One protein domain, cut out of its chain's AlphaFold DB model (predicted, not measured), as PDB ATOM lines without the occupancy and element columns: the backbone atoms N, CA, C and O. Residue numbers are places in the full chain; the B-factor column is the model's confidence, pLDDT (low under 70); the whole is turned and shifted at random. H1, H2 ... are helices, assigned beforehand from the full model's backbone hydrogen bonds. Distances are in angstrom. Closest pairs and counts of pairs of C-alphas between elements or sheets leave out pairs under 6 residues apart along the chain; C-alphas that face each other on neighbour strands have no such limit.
ATOM      1  N   GLY A 450      49.687  -2.675   3.445       66.94
ATOM      2  CA  GLY A 450      48.631  -3.332   2.676       66.94
ATOM      3  C   GLY A 450      47.275  -2.654   2.890       66.94
ATOM      4  O   GLY A 450      47.041  -2.023   3.924       66.94
ATOM      5  N   SER A 451      46.387  -2.780   1.906       70.50
ATOM      6  CA  SER A 451      45.021  -2.257   1.977       70.50
ATOM      7  C   SER A 451      44.255  -2.910   3.123       70.50
ATOM      8  O   SER A 451      43.768  -4.033   3.001       70.50
ATOM      9  N   THR A 452      44.154  -2.206   4.247       85.50
ATOM     10  CA  THR A 452      43.166  -2.518   5.279       85.50
ATOM     11  C   THR A 452      41.837  -1.876   4.886       85.50
ATOM     12  O   THR A 452      41.824  -0.865   4.183       85.50
ATOM     13  N   MET A 453      40.722  -2.405   5.393       88.50
ATOM     14  CA  MET A 453      39.403  -1.784   5.202       88.50
ATOM     15  C   MET A 453      39.387  -0.321   5.682       88.50
ATOM     16  O   MET A 453      38.774   0.522   5.045       88.50
ATOM     17  N   TYR A 454      40.126  -0.005   6.754       87.94
ATOM     18  CA  TYR A 454      40.270   1.356   7.277       87.94
ATOM     19  C   TYR A 454      41.086   2.274   6.353       87.94
ATOM     20  O   TYR A 454      40.720   3.429   6.152       87.94
ATOM     21  N   ASN A 455      42.174   1.771   5.759       86.12
ATOM     22  CA  ASN A 455      42.966   2.536   4.792       86.12
ATOM     23  C   ASN A 455      42.129   2.827   3.540       86.12
ATOM     24  O   ASN A 455      42.133   3.952   3.052       86.12
ATOM     25  N   ASN A 456      41.387   1.825   3.054       86.81
ATOM     26  CA  ASN A 456      40.477   1.978   1.924       86.81
ATOM     27  C   ASN A 456      39.324   2.937   2.276       86.81
ATOM     28  O   ASN A 456      38.980   3.788   1.473       86.81
ATOM     29  N   PHE A 457      38.774   2.884   3.489       88.62
ATOM     30  CA  PHE A 457      37.798   3.869   3.954       88.62
ATOM     31  C   PHE A 457      38.355   5.301   3.899       88.62
ATOM     32  O   PHE A 457      37.751   6.160   3.269       88.62
ATOM     33  N   CYS A 458      39.551   5.551   4.442       85.56
ATOM     34  CA  CYS A 458      40.182   6.877   4.386       85.56
ATOM     35  C   CYS A 458      40.532   7.344   2.954       85.56
ATOM     36  O   CYS A 458      40.525   8.543   2.691       85.56
ATOM     37  N   GLU A 459      40.852   6.422   2.036       82.88
ATOM     38  CA  GLU A 459      41.194   6.734   0.635       82.88
ATOM     39  C   GLU A 459      39.941   6.919  -0.255       82.88
ATOM     40  O   GLU A 459      39.989   7.716  -1.197       82.88
ATOM     41  N   TYR A 460      38.819   6.236   0.035       81.88
ATOM     42  CA  TYR A 460      37.643   6.148  -0.853       81.88
ATOM     43  C   TYR A 460      36.336   6.774  -0.331       81.88
ATOM     44  O   TYR A 460      35.542   7.222  -1.159       81.88
ATOM     45  N   ASP A 461      36.094   6.847   0.982       86.38
ATOM     46  CA  ASP A 461      34.876   7.470   1.530       86.38
ATOM     47  C   ASP A 461      34.904   9.003   1.414       86.38
ATOM     48  O   ASP A 461      35.936   9.640   1.616       86.38
ATOM     49  N   VAL A 462      33.761   9.621   1.106       82.69
ATOM     50  CA  VAL A 462      33.679  11.060   0.797       82.69
ATOM     51  C   VAL A 462      33.817  11.955   2.036       82.69
ATOM     52  O   VAL A 462      34.245  13.102   1.896       82.69
ATOM     53  N   GLU A 463      33.489  11.478   3.239       85.19
ATOM     54  CA  GLU A 463      33.688  12.239   4.479       85.19
ATOM     55  C   GLU A 463      35.086  12.000   5.050       85.19
ATOM     56  O   GLU A 463      35.813  12.959   5.313       85.19
ATOM     57  N   ALA A 464      35.515  10.738   5.149       86.12
ATOM     58  CA  ALA A 464      36.838  10.393   5.662       86.12
ATOM     59  C   ALA A 464      37.962  10.981   4.798       86.12
ATOM     60  O   ALA A 464      38.921  11.525   5.341       86.12
ATOM     61  N   ARG A 465      37.825  10.968   3.464       83.00
ATOM     62  CA  ARG A 465      38.787  11.589   2.536       83.00
ATOM     63  C   ARG A 465      38.971  13.088   2.807       83.00
ATOM     64  O   ARG A 465      40.100  13.567   2.753       83.00
ATOM     65  N   LYS A 466      37.901  13.827   3.144       85.56
ATOM     66  CA  LYS A 466      37.994  15.262   3.490       85.56
ATOM     67  C   LYS A 466      38.834  15.476   4.748       85.56
ATOM     68  O   LYS A 466      39.683  16.358   4.756       85.56
ATOM     69  N   SER A 467      38.635  14.660   5.784       82.75
ATOM     70  CA  SER A 467      39.437  14.717   7.015       82.75
ATOM     71  C   SER A 467      40.874  14.219   6.818       82.75
ATOM     72  O   SER A 467      41.791  14.753   7.432       82.75
ATOM     73  N   PHE A 468      41.087  13.222   5.955       81.62
ATOM     74  CA  PHE A 468      42.390  12.587   5.735       81.62
ATOM     75  C   PHE A 468      43.363  13.450   4.919       81.62
ATOM     76  O   PHE A 468      44.563  13.422   5.178       81.62
ATOM     77  N   TYR A 469      42.855  14.227   3.956       79.75
ATOM     78  CA  TYR A 469      43.655  15.124   3.109       79.75
ATOM     79  C   TYR A 469      43.610  16.601   3.544       79.75
ATOM     80  O   TYR A 469      44.137  17.461   2.840       79.75
ATOM     81  N   ASN A 470      43.015  16.916   4.699       82.69
ATOM     82  CA  ASN A 470      43.078  18.260   5.272       82.69
ATOM     83  C   ASN A 470      44.446  18.485   5.939       82.69
ATOM     84  O   ASN A 470      44.635  18.190   7.120       82.69
ATOM     85  N   TYR A 471      45.402  18.995   5.162       78.94
ATOM     86  CA  TYR A 471      46.769  19.282   5.609       78.94
ATOM     87  C   TYR A 471      46.881  20.440   6.616       78.94
ATOM     88  O   TYR A 471      47.927  20.561   7.252       78.94
ATOM     89  N   ASP A 472      45.828  21.245   6.797       84.75
ATOM     90  CA  ASP A 472      45.785  22.315   7.804       84.75
ATOM     91  C   ASP A 472      45.527  21.756   9.219       84.75
ATOM     92  O   ASP A 472      45.865  22.387  10.221       84.75
ATOM     93  N   LEU A 473      44.953  20.547   9.318       81.44
ATOM     94  CA  LEU A 473      44.799  19.812  10.575       81.44
ATOM     95  C   LEU A 473      46.075  19.046  10.941       81.44
ATOM     96  O   LEU A 473      46.728  18.433  10.094       81.44
ATOM     97  N   HIS A 474      46.379  18.982  12.240       86.75
ATOM     98  CA  HIS A 474      47.459  18.138  12.737       86.75
ATOM     99  C   HIS A 474      47.169  16.652  12.451       86.75
ATOM    100  O   HIS A 474      46.026  16.191  12.493       86.75
ATOM    101  N   GLN A 475      48.217  15.868  12.176       82.50
ATOM    102  CA  GLN A 475      48.061  14.508  11.646       82.50
ATOM    103  C   GLN A 475      47.306  13.558  12.592       82.50
ATOM    104  O   GLN A 475      46.739  12.561  12.149       82.50
ATOM    105  N   ASP A 476      47.311  13.822  13.898       84.94
ATOM    106  CA  ASP A 476      46.547  13.025  14.861       84.94
ATOM    107  C   ASP A 476      45.063  13.413  14.920       84.94
ATOM    108  O   ASP A 476      44.236  12.533  15.151       84.94
ATOM    109  N   ASP A 477      44.700  14.652  14.576       87.94
ATOM    110  CA  ASP A 477      43.303  15.082  14.439       87.94
ATOM    111  C   ASP A 477      42.680  14.534  13.147       87.94
ATOM    112  O   ASP A 477      41.572  13.998  13.175       87.94
ATOM    113  N   GLN A 478      43.436  14.522  12.041       88.19
ATOM    114  CA  GLN A 478      43.061  13.805  10.809       88.19
ATOM    115  C   GLN A 478      42.700  12.336  11.115       88.19
ATOM    116  O   GLN A 478      41.640  11.838  10.732       88.19
ATOM    117  N   LYS A 479      43.566  11.632  11.866       86.44
ATOM    118  CA  LYS A 479      43.339  10.237  12.298       86.44
ATOM    119  C   LYS A 479      42.170  10.113  13.272       86.44
ATOM    120  O   LYS A 479      41.470   9.103  13.228       86.44
ATOM    121  N   ARG A 480      41.976  11.091  14.162       90.12
ATOM    122  CA  ARG A 480      40.881  11.126  15.139       90.12
ATOM    123  C   ARG A 480      39.538  11.189  14.428       90.12
ATOM    124  O   ARG A 480      38.703  10.330  14.688       90.12
ATOM    125  N   GLU A 481      39.365  12.111  13.484       88.56
ATOM    126  CA  GLU A 481      38.103  12.262  12.757       88.56
ATOM    127  C   GLU A 481      37.835  11.092  11.806       88.56
ATOM    128  O   GLU A 481      36.752  10.506  11.862       88.56
ATOM    129  N   CYS A 482      38.836  10.621  11.052       89.25
ATOM    130  CA  CYS A 482      38.705   9.374  10.288       89.25
ATOM    131  C   CYS A 482      38.368   8.171  11.191       89.25
ATOM    132  O   CYS A 482      37.551   7.324  10.829       89.25
ATOM    133  N   GLY A 483      38.941   8.105  12.395       91.38
ATOM    134  CA  GLY A 483      38.637   7.087  13.400       91.38
ATOM    135  C   GLY A 483      37.228   7.208  13.990       91.38
ATOM    136  O   GLY A 483      36.595   6.187  14.265       91.38
ATOM    137  N   CYS A 484      36.710   8.425  14.160       91.81
ATOM    138  CA  CYS A 484      35.334   8.697  14.576       91.81
ATOM    139  C   CYS A 484      34.335   8.277  13.492       91.81
ATOM    140  O   CYS A 484      33.390   7.550  13.794       91.81
ATOM    141  N   LEU A 485      34.564   8.656  12.232       91.75
ATOM    142  CA  LEU A 485      33.726   8.246  11.101       91.75
ATOM    143  C   LEU A 485      33.767   6.722  10.901       91.75
ATOM    144  O   LEU A 485      32.720   6.082  10.821       91.75
ATOM    145  N   TRP A 486      34.951   6.103  10.971       93.19
ATOM    146  CA  TRP A 486      35.088   4.645  10.913       93.19
ATOM    147  C   TRP A 486      34.332   3.941  12.042       93.19
ATOM    148  O   TRP A 486      33.771   2.871  11.823       93.19
ATOM    149  N   LYS A 487      34.270   4.510  13.253       92.75
ATOM    150  CA  LYS A 487      33.479   3.936  14.356       92.75
ATOM    151  C   LYS A 487      31.973   3.943  14.071       92.75
ATOM    152  O   LYS A 487      31.333   2.972  14.461       92.75
ATOM    153  N   LYS A 488      31.438   4.951  13.364       92.31
ATOM    154  CA  LYS A 488      30.004   5.054  13.018       92.31
ATOM    155  C   LYS A 488      29.517   3.932  12.087       92.31
ATOM    156  O   LYS A 488      28.389   3.486  12.250       92.31
ATOM    157  N   LEU A 489      30.349   3.474  11.143       90.19
ATOM    158  CA  LEU A 489      29.960   2.446  10.162       90.19
ATOM    159  C   LEU A 489      29.567   1.106  10.806       90.19
ATOM    160  O   LEU A 489      30.245   0.612  11.712       90.19
ATOM    161  N   ASN A 490      28.567   0.429  10.256       92.62
ATOM    162  CA  ASN A 490      28.213  -0.941  10.617       92.62
ATOM    163  C   ASN A 490      29.275  -1.952  10.155       92.62
ATOM    164  O   ASN A 490      30.066  -1.695   9.247       92.62
ATOM    165  N   ARG A 491      29.293  -3.154  10.750       89.25
ATOM    166  CA  ARG A 491      30.263  -4.203  10.372       89.25
ATOM    167  C   ARG A 491      30.165  -4.596   8.891       89.25
ATOM    168  O   ARG A 491      31.203  -4.817   8.282       89.25
ATOM    169  N   ALA A 492      28.958  -4.651   8.327       87.69
ATOM    170  CA  ALA A 492      28.749  -4.970   6.913       87.69
ATOM    171  C   ALA A 492      29.283  -3.866   5.980       87.69
ATOM    172  O   ALA A 492      29.990  -4.163   5.026       87.69
ATOM    173  N   GLU A 493      29.032  -2.594   6.298       87.69
ATOM    174  CA  GLU A 493      29.576  -1.445   5.556       87.69
ATOM    175  C   GLU A 493      31.110  -1.426   5.616       87.69
ATOM    176  O   GLU A 493      31.775  -1.281   4.598       87.69
ATOM    177  N   LYS A 494      31.696  -1.679   6.796       90.12
ATOM    178  CA  LYS A 494      33.150  -1.858   6.956       90.12
ATOM    179  C   LYS A 494      33.715  -2.985   6.077       90.12
ATOM    180  O   LYS A 494      34.860  -2.889   5.643       90.12
ATOM    181  N   GLU A 495      32.942  -4.046   5.849       89.88
ATOM    182  CA  GLU A 495      33.325  -5.207   5.039       89.88
ATOM    183  C   GLU A 495      33.327  -4.871   3.534       89.88
ATOM    184  O   GLU A 495      34.248  -5.298   2.844       89.88
ATOM    185  N   GLN A 496      32.413  -4.012   3.054       87.62
ATOM    186  CA  GLN A 496      32.388  -3.518   1.661       87.62
ATOM    187  C   GLN A 496      33.708  -2.838   1.258       87.62
ATOM    188  O   GLN A 496      34.176  -2.998   0.135       87.62
ATOM    189  N   TYR A 497      34.394  -2.161   2.190       86.06
ATOM    190  CA  TYR A 497      35.728  -1.584   1.952       86.06
ATOM    191  C   TYR A 497      36.855  -2.632   1.782       86.06
ATOM    192  O   TYR A 497      38.025  -2.254   1.657       86.06
ATOM    193  N   LYS A 498      36.557  -3.940   1.754       86.44
ATOM    194  CA  LYS A 498      37.444  -4.979   1.193       86.44
ATOM    195  C   LYS A 498      37.291  -5.131  -0.320       86.44
ATOM    196  O   LYS A 498      38.272  -5.463  -0.989       86.44
ATOM    197  N   ASP A 499      36.078  -4.950  -0.829       85.31
ATOM    198  CA  ASP A 499      35.663  -5.450  -2.133       85.31
ATOM    199  C   ASP A 499      36.116  -4.503  -3.244       85.31
ATOM    200  O   ASP A 499      35.784  -3.317  -3.272       85.31
ATOM    201  N   LEU A 500      36.916  -5.029  -4.175       76.50
ATOM    202  CA  LEU A 500      37.553  -4.217  -5.214       76.50
ATOM    203  C   LEU A 500      36.523  -3.570  -6.150       76.50
ATOM    204  O   LEU A 500      36.716  -2.425  -6.546       76.50
ATOM    205  N   ASP A 501      35.421  -4.264  -6.440       80.31
ATOM    206  CA  ASP A 501      34.347  -3.757  -7.301       80.31
ATOM    207  C   ASP A 501      33.562  -2.620  -6.625       80.31
ATOM    208  O   ASP A 501      33.227  -1.627  -7.269       80.31
ATOM    209  N   PHE A 502      33.356  -2.692  -5.301       82.62
ATOM    210  CA  PHE A 502      32.778  -1.594  -4.521       82.62
ATOM    211  C   PHE A 502      33.702  -0.368  -4.532       82.62
ATOM    212  O   PHE A 502      33.269   0.727  -4.888       82.62
ATOM    213  N   LEU A 503      34.997  -0.556  -4.253       81.25
ATOM    214  CA  LEU A 503      36.000   0.520  -4.297       81.25
ATOM    215  C   LEU A 503      36.215   1.097  -5.710       81.25
ATOM    216  O   LEU A 503      36.666   2.232  -5.836       81.25
ATOM    217  N   ALA A 504      35.902   0.339  -6.765       75.81
ATOM    218  CA  ALA A 504      35.882   0.823  -8.144       75.81
ATOM    219  C   ALA A 504      34.580   1.569  -8.496       75.81
ATOM    220  O   ALA A 504      34.610   2.473  -9.329       75.81
ATOM    221  N   SER A 505      33.454   1.223  -7.858       80.44
ATOM    222  CA  SER A 505      32.178   1.942  -7.997       80.44
ATOM    223  C   SER A 505      32.157   3.282  -7.249       80.44
ATOM    224  O   SER A 505      31.504   4.228  -7.691       80.44
ATOM    225  N   LEU A 506      32.911   3.396  -6.147       75.44
ATOM    226  CA  LEU A 506      33.136   4.662  -5.456       75.44
ATOM    227  C   LEU A 506      33.976   5.590  -6.340       75.44
ATOM    228  O   LEU A 506      35.179   5.391  -6.515       75.44
ATOM    229  N   LEU A 507      33.333   6.633  -6.872       61.22
ATOM    230  CA  LEU A 507      33.969   7.651  -7.704       61.22
ATOM    231  C   LEU A 507      35.238   8.199  -7.037       61.22
ATOM    232  O   LEU A 507      35.210   8.896  -6.014       61.22
ATOM    233  N   ASN A 508      36.375   7.917  -7.669       55.16
ATOM    234  CA  ASN A 508      37.665   8.454  -7.273       55.16
ATOM    235  C   ASN A 508      37.798   9.896  -7.797       55.16
ATOM    236  O   ASN A 508      38.597  10.175  -8.684       55.16
ATOM    237  N   LEU A 509      36.946  10.793  -7.274       45.47
ATOM    238  CA  LEU A 509      36.823  12.203  -7.684       45.47
ATOM    239  C   LEU A 509      38.163  12.951  -7.613       45.47
ATOM    240  O   LEU A 509      38.435  13.807  -8.446       45.47
ATOM    241  N   PHE A 510      39.017  12.561  -6.663       43.38
ATOM    242  CA  PHE A 510      40.450  12.837  -6.679       43.38
ATOM    243  C   PHE A 510      41.207  11.528  -6.897       43.38
ATOM    244  O   PHE A 510      41.644  10.872  -5.953       43.38
TER     245      PHE A 510
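What this domain is: This is residues 450 to 510 of the 527 residues of an uncharacterized protein of Puccinia triticina (isolate 1-1 / race 1 (BBBD)) (UniProt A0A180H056). The longest helix, H3, and the short H2 fold back on each other as a helical hairpin, and H1 lies in the middle, between that hairpin and the two short helices H4 and H5. H4 packs on H1 near Met 453, while H5 lies near the other end of H1, and the turn at residues 487 to 492 sticks out. The printed part has 61 residues with five named helices, in the order H1, H2, H3, H4, H5, and no named strand; the class is all helix. The whole is compact, with a radius of gyration of the C-alphas of 11.3 A, and rounded, spanning 32 by 25 by 20 A.

Where its parts are: H3, residues 475 to 488, is 20.4 A from first to last C-alpha; it begins with C-alpha 475 at (48.061, 14.508, 11.646) and ends with C-alpha 488 at (30.004, 5.054, 13.018). H2, residues 462 to 468, is 10.1 A long. H1, residues 453 to 460, is also 10.1 A long and begins with C-alpha 453 at (39.403, -1.784, 5.202). H4, residues 491 to 496, is 9.0 A long. H5, residues 500 to 505, is 8.6 A long and ends with C-alpha 505 at (32.178, 1.942, -7.997).

How they stand to each other: H1 is the hub, touching H2, H3 and H4. H3 and H2 form a hairpin: they touch, closest at the C-alphas of Cys 482 and Ala 464, 5.1 A apart, at a shallow tilt of 30 degrees, opposite ways. H1 only just touches H3, with 3 pairs of C-alphas within 8 A, and meets it with residues 482 to 486 of H3 alone; the closest C-alphas, Cys 458 and Cys 482, are 6.6 A apart. Their lines are only just about perpendicular, at 72 degrees. H1 and H2 touch only at the corner by their link, closest at the C-alphas of Cys 458 and Ala 464, 5.0 A apart. H4 touches H1 at a steep tilt of 55 degrees, the same way, with the C-alphas of Lys 494 and Met 453 closest at 6.5 A. Helix packing is mostly crossed, helices meeting at more than a shallow tilt, but only just. H5 touches no helix; it is close to H1 but not clearly touching, with the C-alphas of Leu 503 and Tyr 460 closest at 6.8 A. H5 stays apart from H2 and H3, and H4 from H2. Every O i to N i+4 pair is within hydrogen-bond range in H1, H3, H4 and H5; in H2 it is 2 of 3.

The domain as a whole: The two C-alphas farthest apart, those of His 474 and Asp 501, are 32.4 A apart. The printed part has no cut. The link from H2 to H3 is short; those from H1 to H2, H3 to H4 and H4 to H5 are tight. The mean pLDDT of the printed part is 83.0, and residue 450 and residues 507 to 510 are under 70.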